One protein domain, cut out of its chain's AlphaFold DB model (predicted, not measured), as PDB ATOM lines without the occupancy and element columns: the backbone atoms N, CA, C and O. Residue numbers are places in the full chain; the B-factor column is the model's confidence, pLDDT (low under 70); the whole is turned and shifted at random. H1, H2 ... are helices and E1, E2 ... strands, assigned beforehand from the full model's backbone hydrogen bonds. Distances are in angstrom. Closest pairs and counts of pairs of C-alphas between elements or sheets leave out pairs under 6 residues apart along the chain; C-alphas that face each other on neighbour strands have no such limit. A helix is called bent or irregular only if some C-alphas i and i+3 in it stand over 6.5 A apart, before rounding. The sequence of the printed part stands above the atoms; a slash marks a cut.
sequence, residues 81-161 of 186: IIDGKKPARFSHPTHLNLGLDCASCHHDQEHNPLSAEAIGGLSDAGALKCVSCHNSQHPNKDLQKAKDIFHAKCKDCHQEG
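This is residues 81 to 161 of the 186 residues of an uncharacterized protein of Desulfobacteraceae bacterium (UniProt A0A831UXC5). Two loose sides stand across from each other, one made of the strand E1, the short helix H1 and the longest helix, H5, the other of the three short helices H2, H3 and H4, which follow one another along the chain, and long links without named elements join the two sides. The link of residues 97 to 115 crosses from the first side to the second, residues 134 to 145 lead back to H5, and residues 120 to 126 stick out. The printed part has 81 residues, with one named strand and five named helices in the order E1, H1, H2, H3, H4, H5; it is mostly helix, though under half of the residues are in named elements. It is compact, with a radius of gyration of the C-alphas of 13.0 A, and rounded, spanning 33 by 30 by 22 A.

Find C-alpha 146 at (139.970, 78.325, 33.274); from there H5, residues 146 to 160, runs 20.7 A to C-alpha 160 at (130.639, 60.218, 29.599). Go back to C-alpha 88 at (130.896, 77.082, 40.459) for E1, residues 88 to 90, 6.6 A long. H1 is residues 92 to 96, 6.0 A, and H2 is residues 116 to 120, 5.9 A. H3 is residues 125 to 128, 5.6 A. H4 is residues 130 to 133; it is neither bent nor irregular, but only just: C-alphas 130 and 133 are 6.1 A apart.

Begin at H5, which touches no helix. H4 is close to it but not clearly touching, and their closest C-alphas, of Val 131 and Ala 146, are 6.3 A apart. H3 and H4 are close but not clearly touching, the closest C-alphas being those of Gly 126 and Ser 132, 7.2 A. H2 and H3 are likewise close but not clearly touching, with C-alphas 119 and 128 the closest at 7.9 A. H1 is apart from H2, H3, H4 and H5. E1 and H1 meet only through their link. E1 pairs with no named strand, but look at residues 81 to 82, which pair antiparallel with residues 88 to 89 of E1. In H1 and H2 every O i to N i+4 pair is within hydrogen-bond range, in H5 9 of 11; H3 and H4 are too short for such a pair, and each has its 1 O i to N i+3 pair within range.

The two C-alphas farthest apart are those of Asn 97 and Pro 139, 34.8 A. The printed part has no cut. The links H1 to H2, 19 residues, and H4 to H5, 12 residues, are long; the other three are tight. The mean pLDDT of the printed part is 93.6, and no printed residue is under 70.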
ATOM      1  N   ILE A  81     133.908  76.626  46.484       95.00
ATOM      2  CA  ILE A  81     133.523  77.484  45.369       95.00
ATOM      3  C   ILE A  81     134.752  77.720  44.497       95.00
ATOM      4  O   ILE A  81     135.750  78.281  44.940       95.00
ATOM      5  N   ILE A  82     134.673  77.283  43.244       93.94
ATOM      6  CA  ILE A  82     135.659  77.618  42.221       93.94
ATOM      7  C   ILE A  82     135.345  79.031  41.740       93.94
ATOM      8  O   ILE A  82     134.307  79.277  41.111       93.94
ATOM      9  N   ASP A  83     136.242  79.959  42.057       90.12
ATOM     10  CA  ASP A  83     136.096  81.371  41.729       90.12
ATOM     11  C   ASP A  83     136.210  81.655  40.226       90.12
ATOM     12  O   ASP A  83     136.851  80.945  39.450       90.12
ATOM     13  N   GLY A  84     135.584  82.753  39.802       87.94
ATOM     14  CA  GLY A  84     135.636  83.238  38.429       87.94
ATOM     15  C   GLY A  84     134.458  84.147  38.099       87.94
ATOM     16  O   GLY A  84     133.631  84.474  38.948       87.94
ATOM     17  N   LYS A  85     134.324  84.534  36.822       89.06
ATOM     18  CA  LYS A  85     133.198  85.377  36.355       89.06
ATOM     19  C   LYS A  85     131.823  84.764  36.664       89.06
ATOM     20  O   LYS A  85     130.840  85.492  36.817       89.06
ATOM     21  N   LYS A  86     131.759  83.433  36.703       92.50
ATOM     22  CA  LYS A  86     130.602  82.634  37.107       92.50
ATOM     23  C   LYS A  86     131.102  81.575  38.095       92.50
ATOM     24  O   LYS A  86     131.588  80.545  37.633       92.50
ATOM     25  N   PRO A  87     131.027  81.824  39.410       94.56
ATOM     26  CA  PRO A  87     131.513  80.868  40.397       94.56
ATOM     27  C   PRO A  87     130.768  79.536  40.290       94.56
ATOM     28  O   PRO A  87     129.571  79.530  39.981       94.56
ATOM     29  N   ALA A  88     131.464  78.426  40.521       95.75
ATOM     30  CA  ALA A  88     130.896  77.082  40.459       95.75
ATOM     31  C   ALA A  88     131.086  76.335  41.780       95.75
ATOM     32  O   ALA A  88     132.122  76.470  42.421       95.75
ATOM     33  N   ARG A  89     130.086  75.549  42.178       95.69
ATOM     34  CA  ARG A  89     130.164  74.653  43.335       95.69
ATOM     35  C   ARG A  89     130.901  73.369  42.964       95.69
ATOM     36  O   ARG A  89     130.656  72.819  41.889       95.69
ATOM     37  N   PHE A  90     131.749  72.878  43.860       96.38
ATOM     38  CA  PHE A  90     132.417  71.588  43.722       96.38
ATOM     39  C   PHE A  90     132.583  70.905  45.081       96.38
ATOM     40  O   PHE A  90     132.986  71.530  46.052       96.38
ATOM     41  N   SER A  91     132.310  69.602  45.148       96.50
ATOM     42  CA  SER A  91     132.378  68.811  46.382       96.50
ATOM     43  C   SER A  91     133.314  67.622  46.184       96.50
ATOM     44  O   SER A  91     132.967  66.687  45.458       96.50
ATOM     45  N   HIS A  92     134.483  67.628  46.836       96.38
ATOM     46  CA  HIS A  92     135.354  66.447  46.861       96.38
ATOM     47  C   HIS A  92     134.647  65.226  47.466       96.38
ATOM     48  O   HIS A  92     134.686  64.178  46.821       96.38
ATOM     49  N   PRO A  93     133.937  65.321  48.615       96.56
ATOM     50  CA  PRO A  93     133.257  64.162  49.194       96.56
ATOM     51  C   PRO A  93     132.292  63.487  48.221       96.56
ATOM     52  O   PRO A  93     132.235  62.264  48.156       96.56
ATOM     53  N   THR A  94     131.555  64.266  47.424       95.38
ATOM     54  CA  THR A  94     130.621  63.710  46.437       95.38
ATOM     55  C   THR A  94     131.342  62.873  45.381       95.38
ATOM     56  O   THR A  94     130.865  61.792  45.056       95.38
ATOM     57  N   HIS A  95     132.485  63.337  44.868       95.69
ATOM     58  CA  HIS A  95     133.239  62.619  43.835       95.69
ATOM     59  C   HIS A  95     134.003  61.419  44.411       95.69
ATOM     60  O   HIS A  95     133.956  60.333  43.837       95.69
ATOM     61  N   LEU A  96     134.626  61.573  45.583       94.94
ATOM     62  CA  LEU A  96     135.336  60.485  46.261       94.94
ATOM     63  C   LEU A  96     134.380  59.346  46.656       94.94
ATOM     64  O   LEU A  96     134.684  58.178  46.433       94.94
ATOM     65  N   ASN A  97     133.175  59.664  47.145       94.38
ATOM     66  CA  ASN A  97     132.157  58.658  47.480       94.38
ATOM     67  C   ASN A  97     131.599  57.917  46.253       94.38
ATOM     68  O   ASN A  97     130.995  56.854  46.399       94.38
ATOM     69  N   LEU A  98     131.767  58.470  45.046       93.44
ATOM     70  CA  LEU A  98     131.441  57.773  43.801       93.44
ATOM     71  C   LEU A  98     132.539  56.795  43.371       93.44
ATOM     72  O   LEU A  98     132.271  55.975  42.497       93.44
ATOM     73  N   GLY A  99     133.719  56.851  43.994       94.25
ATOM     74  CA  GLY A  99     134.869  56.008  43.684       94.25
ATOM     75  C   GLY A  99     135.898  56.663  42.761       94.25
ATOM     76  O   GLY A  99     136.756  55.951  42.248       94.25
ATOM     77  N   LEU A 100     135.823  57.980  42.528       94.56
ATOM     78  CA  LEU A 100     136.902  58.696  41.847       94.56
ATOM     79  C   LEU A 100     138.088  58.866  42.798       94.56
ATOM     80  O   LEU A 100     137.909  59.135  43.987       94.56
ATOM     81  N   ASP A 101     139.294  58.751  42.258       93.75
ATOM     82  CA  ASP A 101     140.538  59.005  42.978       93.75
ATOM     83  C   ASP A 101     141.059  60.430  42.721       93.75
ATOM     84  O   ASP A 101     140.517  61.200  41.924       93.75
ATOM     85  N   CYS A 102     142.126  60.811  43.425       94.56
ATOM     86  CA  CYS A 102     142.751  62.122  43.254       94.56
ATOM     87  C   CYS A 102     143.339  62.297  41.842       94.56
ATOM     88  O   CYS A 102     143.242  63.377  41.256       94.56
ATOM     89  N   ALA A 103     143.885  61.206  41.305       94.44
ATOM     90  CA  ALA A 103     144.510  61.077  39.995       94.44
ATOM     91  C   ALA A 103     143.549  61.350  38.826       94.44
ATOM     92  O   ALA A 103     143.976  61.791  37.760       94.44
ATOM     93  N   SER A 104     142.247  61.145  39.034       94.69
ATOM     94  CA  SER A 104     141.198  61.419  38.049       94.69
ATOM     95  C   SER A 104     141.126  62.902  37.661       94.69
ATOM     96  O   SER A 104     140.670  63.235  36.566       94.69
ATOM     97  N   CYS A 105     141.581  63.798  38.544       95.62
ATOM     98  CA  CYS A 105     141.522  65.247  38.345       95.62
ATOM     99  C   CYS A 105     142.892  65.926  38.449       95.62
ATOM    100  O   CYS A 105     143.189  66.817  37.653       95.62
ATOM    101  N   HIS A 106     143.709  65.548  39.432       95.38
ATOM    102  CA  HIS A 106     145.004  66.166  39.688       95.38
ATOM    103  C   HIS A 106     146.104  65.447  38.912       95.38
ATOM    104  O   HIS A 106     146.318  64.249  39.080       95.38
ATOM    105  N   HIS A 107     146.818  66.210  38.090       95.56
ATOM    106  CA  HIS A 107     147.945  65.743  37.296       95.56
ATOM    107  C   HIS A 107     149.130  66.707  37.421       95.56
ATOM    108  O   HIS A 107     148.956  67.864  37.820       95.56
ATOM    109  N   ASP A 108     150.326  66.231  37.086       94.12
ATOM    110  CA  ASP A 108     151.528  67.058  36.969       94.12
ATOM    111  C   ASP A 108     151.600  67.790  35.611       94.12
ATOM    112  O   ASP A 108     150.646  67.800  34.823       94.12
ATOM    113  N   GLN A 109     152.722  68.457  35.341       90.56
ATOM    114  CA  GLN A 109     152.927  69.223  34.105       90.56
ATOM    115  C   GLN A 109     153.056  68.314  32.873       90.56
ATOM    116  O   GLN A 109     152.683  68.700  31.763       90.56
ATOM    117  N   GLU A 110     153.517  67.086  33.079       91.19
ATOM    118  CA  GLU A 110     153.657  66.023  32.092       91.19
ATOM    119  C   GLU A 110     152.349  65.234  31.878       91.19
ATOM    120  O   GLU A 110     152.312  64.326  31.051       91.19
ATOM    121  N   HIS A 111     151.259  65.628  32.550       89.88
ATOM    122  CA  HIS A 111     149.952  64.957  32.570       89.88
ATOM    123  C   HIS A 111     149.949  63.575  33.236       89.88
ATOM    124  O   HIS A 111     149.001  62.805  33.042       89.88
ATOM    125  N   ASN A 112     150.947  63.254  34.059       95.25
ATOM    126  CA  ASN A 112     150.872  62.068  34.896       95.25
ATOM    127  C   ASN A 112     149.897  62.309  36.055       95.25
ATOM    128  O   ASN A 112     149.898  63.386  36.660       95.25
ATOM    129  N   PRO A 113     149.073  61.310  36.395       95.69
ATOM    130  CA  PRO A 113     148.167  61.394  37.531       95.69
ATOM    131  C   PRO A 113     148.922  61.548  38.856       95.69
ATOM    132  O   PRO A 113     149.891  60.835  39.118       95.69
ATOM    133  N   LEU A 114     148.433  62.431  39.728       94.56
ATOM    134  CA  LEU A 114     148.970  62.613  41.075       94.56
ATOM    135  C   LEU A 114     148.250  61.709  42.080       94.56
ATOM    136  O   LEU A 114     147.021  61.709  42.177       94.56
ATOM    137  N   SER A 115     149.028  60.964  42.867       92.56
ATOM    138  CA  SER A 115     148.497  60.131  43.946       92.56
ATOM    139  C   SER A 115     148.104  60.964  45.173       92.56
ATOM    140  O   SER A 115     148.521  62.116  45.333       92.56
ATOM    141  N   ALA A 116     147.318  60.369  46.074       91.06
ATOM    142  CA  ALA A 116     146.942  61.006  47.336       91.06
ATOM    143  C   ALA A 116     148.172  61.338  48.199       91.06
ATOM    144  O   ALA A 116     148.199  62.367  48.869       91.06
ATOM    145  N   GLU A 117     149.206  60.498  48.149       90.06
ATOM    146  CA  GLU A 117     150.469  60.694  48.864       90.06
ATOM    147  C   GLU A 117     151.263  61.861  48.274       90.06
ATOM    148  O   GLU A 117     151.769  62.693  49.025       90.06
ATOM    149  N   ALA A 118     151.331  61.960  46.939       91.31
ATOM    150  CA  ALA A 118     151.995  63.069  46.260       91.31
ATOM    151  C   ALA A 118     151.319  64.406  46.592       91.31
ATOM    152  O   ALA A 118     151.993  65.383  46.905       91.31
ATOM    153  N   ILE A 119     149.984  64.425  46.591       92.25
ATOM    154  CA  ILE A 119     149.179  65.586  46.984       92.25
ATOM    155  C   ILE A 119     149.391  65.923  48.460       92.25
ATOM    156  O   ILE A 119     149.646  67.078  48.794       92.25
ATOM    157  N   GLY A 120     149.333  64.921  49.338       89.56
ATOM    158  CA  GLY A 120     149.531  65.090  50.774       89.56
ATOM    159  C   GLY A 120     150.931  65.588  51.137       89.56
ATOM    160  O   GLY A 120     151.083  66.264  52.148       89.56
ATOM    161  N   GLY A 121     151.939  65.303  50.311       88.06
ATOM    162  CA  GLY A 121     153.309  65.783  50.491       88.06
ATOM    163  C   GLY A 121     153.543  67.243  50.089       88.06
ATOM    164  O   GLY A 121     154.633  67.762  50.333       88.06
ATOM    165  N   LEU A 122     152.564  67.917  49.476       85.75
ATOM    166  CA  LEU A 122     152.708  69.316  49.077       85.75
ATOM    167  C   LEU A 122     152.606  70.249  50.284       85.75
ATOM    168  O   LEU A 122     151.668  70.180  51.077       85.75
ATOM    169  N   SER A 123     153.550  71.185  50.376       83.56
ATOM    170  CA  SER A 123     153.545  72.250  51.385       83.56
ATOM    171  C   SER A 123     152.539  73.366  51.081       83.56
ATOM    172  O   SER A 123     152.142  74.091  51.989       83.56
ATOM    173  N   ASP A 124     152.116  73.498  49.819       86.25
ATOM    174  CA  ASP A 124     151.130  74.478  49.368       86.25
ATOM    175  C   ASP A 124     150.024  73.808  48.542       86.25
ATOM    176  O   ASP A 124     150.213  73.433  47.383       86.25
ATOM    177  N   ALA A 125     148.824  73.721  49.119       85.06
ATOM    178  CA  ALA A 125     147.635  73.242  48.417       85.06
ATOM    179  C   ALA A 125     147.203  74.178  47.267       85.06
ATOM    180  O   ALA A 125     146.455  73.770  46.377       85.06
ATOM    181  N   GLY A 126     147.672  75.430  47.248       89.06
ATOM    182  CA  GLY A 126     147.468  76.378  46.155       89.06
ATOM    183  C   GLY A 126     148.046  75.898  44.825       89.06
ATOM    184  O   GLY A 126     147.443  76.167  43.782       89.06
ATOM    185  N   ALA A 127     149.130  75.117  44.856       90.25
ATOM    186  CA  ALA A 127     149.744  74.523  43.668       90.25
ATOM    187  C   ALA A 127     148.793  73.573  42.916       90.25
ATOM    188  O   ALA A 127     148.885  73.457  41.697       90.25
ATOM    189  N   LEU A 128     147.829  72.961  43.614       92.88
ATOM    190  CA  LEU A 128     146.853  72.023  43.042       92.88
ATOM    191  C   LEU A 128     145.696  72.704  42.310       92.88
ATOM    192  O   LEU A 128     144.919  72.035  41.623       92.88
ATOM    193  N   LYS A 129     145.532  74.023  42.466       94.06
ATOM    194  CA  LYS A 129     144.505  74.764  41.729       94.06
ATOM    195  C   LYS A 129     144.843  74.686  40.251       94.06
ATOM    196  O   LYS A 129     145.924  75.090  39.869       94.06
ATOM    197  N   CYS A 130     143.902  74.287  39.401       95.12
ATOM    198  CA  CYS A 130     144.171  74.131  37.968       95.12
ATOM    199  C   CYS A 130     144.801  75.397  37.355       95.12
ATOM    200  O   CYS A 130     145.733  75.318  36.566       95.12
ATOM    201  N   VAL A 131     144.340  76.576  37.788       95.06
ATOM    202  CA  VAL A 131     144.828  77.889  37.336       95.06
ATOM    203  C   VAL A 131     146.227  78.270  37.844       95.06
ATOM    204  O   VAL A 131     146.748  79.298  37.423       95.06
ATOM    205  N   SER A 132     146.844  77.481  38.730       94.12
ATOM    206  CA  SER A 132     148.250  77.660  39.120       94.12
ATOM    207  C   SER A 132     149.169  77.436  37.914       94.12
ATOM    208  O   SER A 132     150.082  78.226  37.699       94.12
ATOM    209  N   CYS A 133     148.851  76.443  37.074       94.62
ATOM    210  CA  CYS A 133     149.560  76.115  35.835       94.62
ATOM    211  C   CYS A 133     148.770  76.530  34.582       94.62
ATOM    212  O   CYS A 133     149.343  77.056  33.629       94.62
ATOM    213  N   HIS A 134     147.444  76.355  34.576       94.88
ATOM    214  CA  HIS A 134     146.549  76.732  33.475       94.88
ATOM    215  C   HIS A 134     146.201  78.223  33.517       94.88
ATOM    216  O   HIS A 134     145.073  78.627  33.815       94.88
ATOM    217  N   ASN A 135     147.210  79.046  33.245       94.94
ATOM    218  CA  ASN A 135     147.138  80.503  33.256       94.94
ATOM    219  C   ASN A 135     147.730  81.099  31.968       94.94
ATOM    220  O   ASN A 135     148.095  80.379  31.045       94.94
ATOM    221  N   SER A 136     147.849  82.426  31.895       95.44
ATOM    222  CA  SER A 136     148.354  83.143  30.712       95.44
ATOM    223  C   SER A 136     149.787  82.793  30.288       95.44
ATOM    224  O   SER A 136     150.181  83.131  29.175       95.44
ATOM    225  N   GLN A 137     150.571  82.164  31.162       95.25
ATOM    226  CA  GLN A 137     151.945  81.734  30.901       95.25
ATOM    227  C   GLN A 137     152.024  80.294  30.375       95.25
ATOM    228  O   GLN A 137     153.093  79.871  29.945       95.25
ATOM    229  N   HIS A 138     150.915  79.544  30.370       94.75
ATOM    230  CA  HIS A 138     150.908  78.174  29.862       94.75
ATOM    231  C   HIS A 138     151.294  78.156  28.366       94.75
ATOM    232  O   HIS A 138     150.730  78.939  27.592       94.75
ATOM    233  N   PRO A 139     152.216  77.276  27.921       93.19
ATOM    234  CA  PRO A 139     152.752  77.299  26.554       93.19
ATOM    235  C   PRO A 139     151.678  77.031  25.494       93.19
ATOM    236  O   PRO A 139     151.692  77.619  24.413       93.19
ATOM    237  N   ASN A 140     150.707  76.178  25.819       93.19
ATOM    238  CA  ASN A 140     149.535  75.958  24.984       93.19
ATOM    239  C   ASN A 140     148.425  76.965  25.330       93.19
ATOM    240  O   ASN A 140     147.886  76.919  26.439       93.19
ATOM    241  N   LYS A 141     148.057  77.818  24.361       93.56
ATOM    242  CA  LYS A 141     147.015  78.854  24.479       93.56
ATOM    243  C   LYS A 141     145.621  78.303  24.785       93.56
ATOM    244  O   LYS A 141     144.854  78.966  25.485       93.56
ATOM    245  N   ASP A 142     145.306  77.104  24.312       91.56
ATOM    246  CA  ASP A 142     143.995  76.483  24.529       91.56
ATOM    247  C   ASP A 142     143.818  76.019  25.980       91.56
ATOM    248  O   ASP A 142     142.703  75.941  26.491       91.56
ATOM    249  N   LEU A 143     144.932  75.810  26.684       93.56
ATOM    250  CA  LEU A 143     144.976  75.388  28.081       93.56
ATOM    251  C   LEU A 143     145.149  76.556  29.064       93.56
ATOM    252  O   LEU A 143     145.267  76.327  30.263       93.56
ATOM    253  N   GLN A 144     145.147  77.809  28.595       95.19
ATOM    254  CA  GLN A 144     145.308  78.995  29.457       95.19
ATOM    255  C   GLN A 144     144.009  79.421  30.149       95.19
ATOM    256  O   GLN A 144     144.019  80.172  31.125       95.19
ATOM    257  N   LYS A 145     142.857  79.029  29.597       94.62
ATOM    258  CA  LYS A 145     141.553  79.545  30.012       94.62
ATOM    259  C   LYS A 145     140.896  78.590  30.998       94.62
ATOM    260  O   LYS A 145     140.452  77.511  30.616       94.62
ATOM    261  N   ALA A 146     140.688  79.061  32.228       94.12
ATOM    262  CA  ALA A 146     139.970  78.325  33.274       94.12
ATOM    263  C   ALA A 146     138.625  77.742  32.791       94.12
ATOM    264  O   ALA A 146     138.312  76.587  33.041       94.12
ATOM    265  N   LYS A 147     137.830  78.514  32.037       93.56
ATOM    266  CA  LYS A 147     136.553  78.029  31.477       93.56
ATOM    267  C   LYS A 147     136.734  76.760  30.640       93.56
ATOM    268  O   LYS A 147     135.889  75.876  30.704       93.56
ATOM    269  N   ASP A 148     137.771  76.719  29.818       94.38
ATOM    270  CA  ASP A 148     137.941  75.661  28.831       94.38
ATOM    271  C   ASP A 148     138.469  74.393  29.508       94.38
ATOM    272  O   ASP A 148     137.875  73.334  29.328       94.38
ATOM    273  N   ILE A 149     139.451  74.513  30.409       95.06
ATOM    274  CA  ILE A 149     139.972  73.363  31.163       95.06
ATOM    275  C   ILE A 149     138.940  72.756  32.128       95.06
ATOM    276  O   ILE A 149     138.813  71.536  32.197       95.06
ATOM    277  N   PHE A 150     138.145  73.576  32.831       96.38
ATOM    278  CA  PHE A 150     137.119  73.064  33.741       96.38
ATOM    279  C   PHE A 150     135.967  72.417  32.980       96.38
ATOM    280  O   PHE A 150     135.466  71.383  33.404       96.38
ATOM    281  N   HIS A 151     135.533  72.980  31.849       96.12
ATOM    282  CA  HIS A 151     134.507  72.309  31.057       96.12
ATOM    283  C   HIS A 151     135.036  71.015  30.436       96.12
ATOM    284  O   HIS A 151     134.338  70.015  30.532       96.12
ATOM    285  N   ALA A 152     136.263  70.998  29.912       94.88
ATOM    286  CA  ALA A 152     136.852  69.778  29.364       94.88
ATOM    287  C   ALA A 152     137.010  68.672  30.422       94.88
ATOM    288  O   ALA A 152     136.764  67.509  30.149       94.88
ATOM    289  N   LYS A 153     137.387  69.000  31.665       95.50
ATOM    290  CA  LYS A 153     137.532  67.975  32.715       95.50
ATOM    291  C   LYS A 153     136.213  67.616  33.390       95.50
ATOM    292  O   LYS A 153     135.868  66.444  33.486       95.50
ATOM    293  N   CYS A 154     135.456  68.606  33.853       96.50
ATOM    294  CA  CYS A 154     134.251  68.357  34.640       96.50
ATOM    295  C   CYS A 154     133.063  67.959  33.757       96.50
ATOM    296  O   CYS A 154     132.363  66.994  34.052       96.50
ATOM    297  N   LYS A 155     132.797  68.715  32.683       96.56
ATOM    298  CA  LYS A 155     131.590  68.505  31.873       96.56
ATOM    299  C   LYS A 155     131.707  67.238  31.035       96.56
ATOM    300  O   LYS A 155     130.721  66.507  30.964       96.56
ATOM    301  N   ASP A 156     132.872  66.970  30.453       96.06
ATOM    302  CA  ASP A 156     133.053  65.799  29.591       96.06
ATOM    303  C   ASP A 156     132.948  64.515  30.425       96.06
ATOM    304  O   ASP A 156     132.122  63.660  30.114       96.06
ATOM    305  N   CYS A 157     133.611  64.448  31.590       97.19
ATOM    306  CA  CYS A 157     133.437  63.335  32.532       97.19
ATOM    307  C   CYS A 157     131.970  63.173  32.976       97.19
ATOM    308  O   CYS A 157     131.450  62.063  33.039       97.19
ATOM    309  N   HIS A 158     131.242  64.267  33.228       97.12
ATOM    310  CA  HIS A 158     129.813  64.187  33.548       97.12
ATOM    311  C   HIS A 158     128.954  63.657  32.386       97.12
ATOM    312  O   HIS A 158     127.935  63.007  32.637       97.12
ATOM    313  N   GLN A 159     129.331  63.943  31.136       96.81
ATOM    314  CA  GLN A 159     128.638  63.484  29.929       96.81
ATOM    315  C   GLN A 159     128.911  62.008  29.629       96.81
ATOM    316  O   GLN A 159     127.965  61.269  29.318       96.81
ATOM    317  N   GLU A 160     130.174  61.601  29.733       96.00
ATOM    318  CA  GLU A 160     130.639  60.218  29.599       96.00
ATOM    319  C   GLU A 160     130.051  59.354  30.720       96.00
ATOM    320  O   GLU A 160     129.439  58.314  30.468       96.00
ATOM    321  N   GLY A 161     130.105  59.875  31.945       94.94
ATOM    322  CA  GLY A 161     129.690  59.205  33.164       94.94
ATOM    323  C   GLY A 161     130.802  58.353  33.775       94.94
ATOM    324  O   GLY A 161     131.788  58.002  33.136       94.94
TER     325      GLY A 161